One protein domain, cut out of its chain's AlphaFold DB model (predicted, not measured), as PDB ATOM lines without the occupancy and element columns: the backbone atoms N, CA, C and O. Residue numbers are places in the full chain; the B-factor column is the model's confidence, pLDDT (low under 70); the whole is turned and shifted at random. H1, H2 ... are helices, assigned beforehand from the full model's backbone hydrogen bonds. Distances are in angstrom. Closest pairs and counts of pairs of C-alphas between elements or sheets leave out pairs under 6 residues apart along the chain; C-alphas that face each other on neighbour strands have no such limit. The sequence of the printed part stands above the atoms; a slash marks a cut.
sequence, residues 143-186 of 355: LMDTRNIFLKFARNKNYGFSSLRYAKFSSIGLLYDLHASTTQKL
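AT A GLANCE: This is residues 143 to 186 of the 355 residues of the protein "Hypothetical protein" of Rotaria sordida (UniProt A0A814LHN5). One long straight helix, H2, makes the longest axis, and a much shorter helix, H1, is set crosswise beside its middle, with a loop, residues 157 to 163, leading from H1 to the beginning of H2. The printed part has 44 residues with two named helices, H1 then H2, and no named strand; its class is all helix. It is elongated, spanning 33 by 19 by 13 A, and only just compact, close to loose, with a radius of gyration of the C-alphas of 10.9 A.

IN THESE COORDINATES: Start at Leu 143 and go on to C-alpha 147 at (150.276, 174.421, 236.540), where H1, residues 147 to 156, begins; it is 14.2 A long. Find C-alpha 164 at (164.262, 187.221, 226.331); from there H2, residues 164 to 185, runs 31.7 A to C-alpha 185 at (143.740, 163.909, 220.172).

HOW THE PARTS SIT: H1 and H2 are near each other, with 5 pairs of C-alphas within 10 A and the closest 8.1 A apart. Every O i to N i+4 pair in H1 is within hydrogen-bond range, and 17 of 18 in H2.

THE WHOLE: The C-alphas farthest apart are those of Ser 163 and Leu 186, 33.4 A. The printed part has no cut, and the link from H1 to H2 is short. Look for low confidence at residues 182 to 186, under 70.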
ATOM      1  N   LEU A 143     148.704 168.670 228.921       90.25
ATOM      2  CA  LEU A 143     149.889 169.484 229.202       90.25
ATOM      3  C   LEU A 143     149.550 170.771 229.977       90.25
ATOM      4  O   LEU A 143     150.366 171.223 230.781       90.25
ATOM      5  N   MET A 144     148.379 171.357 229.718       91.94
ATOM      6  CA  MET A 144     147.923 172.630 230.293       91.94
ATOM      7  C   MET A 144     146.818 172.466 231.336       91.94
ATOM      8  O   MET A 144     146.259 173.463 231.780       91.94
ATOM      9  N   ASP A 145     146.525 171.231 231.737       89.88
ATOM     10  CA  ASP A 145     145.454 170.918 232.682       89.88
ATOM     11  C   ASP A 145     145.728 171.510 234.073       89.88
ATOM     12  O   ASP A 145     144.891 172.184 234.664       89.88
ATOM     13  N   THR A 146     146.961 171.365 234.568       91.75
ATOM     14  CA  THR A 146     147.393 172.019 235.809       91.75
ATOM     15  C   THR A 146     148.748 172.691 235.651       91.75
ATOM     16  O   THR A 146     149.627 172.247 234.904       91.75
ATOM     17  N   ARG A 147     148.976 173.736 236.456       94.25
ATOM     18  CA  ARG A 147     150.276 174.421 236.540       94.25
ATOM     19  C   ARG A 147     151.426 173.449 236.819       94.25
ATOM     20  O   ARG A 147     152.519 173.622 236.286       94.25
ATOM     21  N   ASN A 148     151.196 172.440 237.658       93.94
ATOM     22  CA  ASN A 148     152.221 171.477 238.050       93.94
ATOM     23  C   ASN A 148     152.661 170.595 236.877       93.94
ATOM     24  O   ASN A 148     153.862 170.350 236.727       93.94
ATOM     25  N   ILE A 149     151.723 170.174 236.023       93.56
ATOM     26  CA  ILE A 149     152.036 169.408 234.810       93.56
ATOM     27  C   ILE A 149     152.909 170.251 233.879       93.56
ATOM     28  O   ILE A 149     153.989 169.802 233.481       93.56
ATOM     29  N   PHE A 150     152.513 171.501 233.628       94.19
ATOM     30  CA  PHE A 150     153.295 172.429 232.815       94.19
ATOM     31  C   PHE A 150     154.701 172.680 233.392       94.19
ATOM     32  O   PHE A 150     155.692 172.588 232.669       94.19
ATOM     33  N   LEU A 151     154.826 172.946 234.698       95.06
ATOM     34  CA  LEU A 151     156.127 173.198 235.333       95.06
ATOM     35  C   LEU A 151     157.041 171.969 235.298       95.06
ATOM     36  O   LEU A 151     158.241 172.108 235.053       95.06
ATOM     37  N   LYS A 152     156.498 170.767 235.523       94.88
ATOM     38  CA  LYS A 152     157.255 169.513 235.409       94.88
ATOM     39  C   LYS A 152     157.747 169.307 233.979       94.88
ATOM     40  O   LYS A 152     158.917 168.998 233.773       94.88
ATOM     41  N   PHE A 153     156.881 169.539 232.997       93.69
ATOM     42  CA  PHE A 153     157.237 169.487 231.585       93.69
ATOM     43  C   PHE A 153     158.344 170.495 231.228       93.69
ATOM     44  O   PHE A 153     159.357 170.110 230.644       93.69
ATOM     45  N   ALA A 154     158.200 171.759 231.640       94.31
ATOM     46  CA  ALA A 154     159.177 172.808 231.370       94.31
ATOM     47  C   ALA A 154     160.545 172.488 231.993       94.31
ATOM     48  O   ALA A 154     161.567 172.629 231.324       94.31
ATOM     49  N   ARG A 155     160.571 171.980 233.235       95.00
ATOM     50  CA  ARG A 155     161.807 171.514 233.887       95.00
ATOM     51  C   ARG A 155     162.455 170.366 233.116       95.00
ATOM     52  O   ARG A 155     163.644 170.437 232.832       95.00
ATOM     53  N   ASN A 156     161.678 169.363 232.713       94.62
ATOM     54  CA  ASN A 156     162.194 168.215 231.959       94.62
ATOM     55  C   ASN A 156     162.783 168.617 230.595       94.62
ATOM     56  O   ASN A 156     163.732 167.996 230.124       94.62
ATOM     57  N   LYS A 157     162.223 169.650 229.956       91.94
ATOM     58  CA  LYS A 157     162.680 170.179 228.660       91.94
ATOM     59  C   LYS A 157     163.710 171.306 228.781       91.94
ATOM     60  O   LYS A 157     164.135 171.840 227.759       91.94
ATOM     61  N   ASN A 158     164.127 171.659 229.999       94.19
ATOM     62  CA  ASN A 158     165.003 172.800 230.286       94.19
ATOM     63  C   ASN A 158     164.484 174.129 229.699       94.19
ATOM     64  O   ASN A 158     165.255 174.975 229.242       94.19
ATOM     65  N   TYR A 159     163.167 174.322 229.707       95.19
ATOM     66  CA  TYR A 159     162.535 175.570 229.299       95.19
ATOM     67  C   TYR A 159     162.627 176.604 230.419       95.19
ATOM     68  O   TYR A 159     162.079 176.436 231.507       95.19
ATOM     69  N   GLY A 160     163.347 177.688 230.131       93.88
ATOM     70  CA  GLY A 160     163.553 178.819 231.026       93.88
ATOM     71  C   GLY A 160     162.934 180.110 230.494       93.88
ATOM     72  O   GLY A 160     162.872 180.337 229.284       93.88
ATOM     73  N   PHE A 161     162.526 180.979 231.418       96.75
ATOM     74  CA  PHE A 161     161.960 182.306 231.134       96.75
ATOM     75  C   PHE A 161     162.777 183.438 231.781       96.75
ATOM     76  O   PHE A 161     162.268 184.521 232.034       96.75
ATOM     77  N   SER A 162     164.061 183.189 232.053       96.31
ATOM     78  CA  SER A 162     164.964 184.121 232.743       96.31
ATOM     79  C   SER A 162     165.519 185.242 231.859       96.31
ATOM     80  O   SER A 162     165.972 186.261 232.367       96.31
ATOM     81  N   SER A 163     165.514 185.073 230.536       96.56
ATOM     82  CA  SER A 163     165.943 186.098 229.582       96.56
ATOM     83  C   SER A 163     165.070 186.067 228.338       96.56
ATOM     84  O   SER A 163     164.471 185.040 228.027       96.56
ATOM     85  N   LEU A 164     165.043 187.159 227.569       96.38
ATOM     86  CA  LEU A 164     164.262 187.221 226.331       96.38
ATOM     87  C   LEU A 164     164.632 186.101 225.347       96.38
ATOM     88  O   LEU A 164     163.755 185.533 224.701       96.38
ATOM     89  N   ARG A 165     165.924 185.766 225.234       96.62
ATOM     90  CA  ARG A 165     166.389 184.691 224.347       96.62
ATOM     91  C   ARG A 165     165.847 183.334 224.802       96.62
ATOM     92  O   ARG A 165     165.282 182.616 223.981       96.62
ATOM     93  N   TYR A 166     165.980 183.014 226.091       95.25
ATOM     94  CA  TYR A 166     165.463 181.762 226.649       95.25
ATOM     95  C   TYR A 166     163.936 181.709 226.594       95.25
ATOM     96  O   TYR A 166     163.389 180.709 226.152       95.25
ATOM     97  N   ALA A 167     163.246 182.801 226.927       97.06
ATOM     98  CA  ALA A 167     161.793 182.883 226.855       97.06
ATOM     99  C   ALA A 167     161.280 182.666 225.425       97.06
ATOM    100  O   ALA A 167     160.312 181.933 225.241       97.06
ATOM    101  N   LYS A 168     161.940 183.235 224.402       96.19
ATOM    102  CA  LYS A 168     161.601 182.981 222.991       96.19
ATOM    103  C   LYS A 168     161.775 181.509 222.627       96.19
ATOM    104  O   LYS A 168     160.856 180.921 222.068       96.19
ATOM    105  N   PHE A 169     162.918 180.917 222.970       96.00
ATOM    106  CA  PHE A 169     163.181 179.498 222.717       96.00
ATOM    107  C   PHE A 169     162.141 178.593 223.399       96.00
ATOM    108  O   PHE A 169     161.502 177.783 222.734       96.00
ATOM    109  N   SER A 170     161.911 178.800 224.697       96.94
ATOM    110  CA  SER A 170     160.937 178.060 225.505       96.94
ATOM    111  C   SER A 170     159.510 178.223 224.988       96.94
ATOM    112  O   SER A 170     158.774 177.248 224.920       96.94
ATOM    113  N   SER A 171     159.122 179.434 224.575       95.56
ATOM    114  CA  SER A 171     157.785 179.696 224.027       95.56
ATOM    115  C   SER A 171     157.586 179.011 222.677       95.56
ATOM    116  O   SER A 171     156.535 178.429 222.440       95.56
ATOM    117  N   ILE A 172     158.596 179.029 221.798       94.81
ATOM    118  CA  ILE A 172     158.536 178.330 220.506       94.81
ATOM    119  C   ILE A 172     158.448 176.811 220.718       94.81
ATOM    120  O   ILE A 172     157.632 176.158 220.068       94.81
ATOM    121  N   GLY A 173     159.245 176.256 221.637       92.56
ATOM    122  CA  GLY A 173     159.183 174.836 221.999       92.56
ATOM    123  C   GLY A 173     157.822 174.445 222.575       92.56
ATOM    124  O   GLY A 173     157.195 173.502 222.104       92.56
ATOM    125  N   LEU A 174     157.300 175.246 223.504       93.62
ATOM    126  CA  LEU A 174     155.978 175.036 224.085       93.62
ATOM    127  C   LEU A 174     154.862 175.066 223.034       93.62
ATOM    128  O   LEU A 174     153.993 174.198 223.046       93.62
ATOM    129  N   LEU A 175     154.889 176.033 222.112       92.31
ATOM    130  CA  LEU A 175     153.924 176.104 221.010       92.31
ATOM    131  C   LEU A 175     153.985 174.850 220.134       92.31
ATOM    132  O   LEU A 175     152.944 174.325 219.743       92.31
ATOM    133  N   TYR A 176     155.188 174.351 219.848       90.12
ATOM    134  CA  TYR A 176     155.361 173.106 219.107       90.12
ATOM    135  C   TYR A 176     154.725 171.917 219.840       90.12
ATOM    136  O   TYR A 176     153.923 171.199 219.244       90.12
ATOM    137  N   ASP A 177     155.022 171.737 221.129       88.50
ATOM    138  CA  ASP A 177     154.495 170.617 221.918       88.50
ATOM    139  C   ASP A 177     152.969 170.705 222.116       88.50
ATOM    140  O   ASP A 177     152.270 169.688 222.057       88.50
ATOM    141  N   LEU A 178     152.419 171.916 222.252       89.38
ATOM    142  CA  LEU A 178     150.971 172.151 222.271       89.38
ATOM    143  C   LEU A 178     150.315 171.758 220.948       89.38
ATOM    144  O   LEU A 178     149.329 171.021 220.940       89.38
ATOM    145  N   HIS A 179     150.871 172.194 219.818       83.56
ATOM    146  CA  HIS A 179     150.341 171.816 218.510       83.56
ATOM    147  C   HIS A 179     150.448 170.305 218.269       83.56
ATOM    148  O   HIS A 179     149.487 169.694 217.796       83.56
ATOM    149  N   ALA A 180     151.573 169.683 218.626       80.44
ATOM    150  CA  ALA A 180     151.793 168.251 218.442       80.44
ATOM    151  C   ALA A 180     150.838 167.394 219.292       80.44
ATOM    152  O   ALA A 180     150.235 166.454 218.772       80.44
ATOM    153  N   SER A 181     150.658 167.739 220.571       75.19
ATOM    154  CA  SER A 181     149.759 167.024 221.493       75.19
ATOM    155  C   SER A 181     148.284 167.178 221.113       75.19
ATOM    156  O   SER A 181     147.538 166.198 221.112       75.19
ATOM    157  N   THR A 182     147.881 168.377 220.691       64.56
ATOM    158  CA  THR A 182     146.511 168.666 220.234       64.56
ATOM    159  C   THR A 182     146.188 167.920 218.933       64.56
ATOM    160  O   THR A 182     145.102 167.365 218.795       64.56
ATOM    161  N   THR A 183     147.149 167.811 218.006       58.47
ATOM    162  CA  THR A 183     146.967 167.107 216.717       58.47
ATOM    163  C   THR A 183     146.802 165.588 216.881       58.47
ATOM    164  O   THR A 183     146.227 164.937 216.011       58.47
ATOM    165  N   GLN A 184     147.282 164.996 217.985       50.91
ATOM    166  CA  GLN A 184     147.100 163.563 218.258       50.91
ATOM    167  C   GLN A 184     145.714 163.216 218.824       50.91
ATOM    168  O   GLN A 184     145.260 162.092 218.622       50.91
ATOM    169  N   LYS A 185     145.041 164.150 219.514       48.09
ATOM    170  CA  LYS A 185     143.740 163.909 220.172       48.09
ATOM    171  C   LYS A 185     142.551 164.560 219.471       48.09
ATOM    172  O   LYS A 185     141.433 164.075 219.586       48.09
ATOM    173  N   LEU A 186     142.782 165.628 218.716       40.84
ATOM    174  CA  LEU A 186     141.758 166.299 217.937       40.84
ATOM    175  C   LEU A 186     142.079 166.097 216.462       40.84
ATOM    176  O   LEU A 186     143.087 166.590 215.958       40.84
TER     177      LEU A 186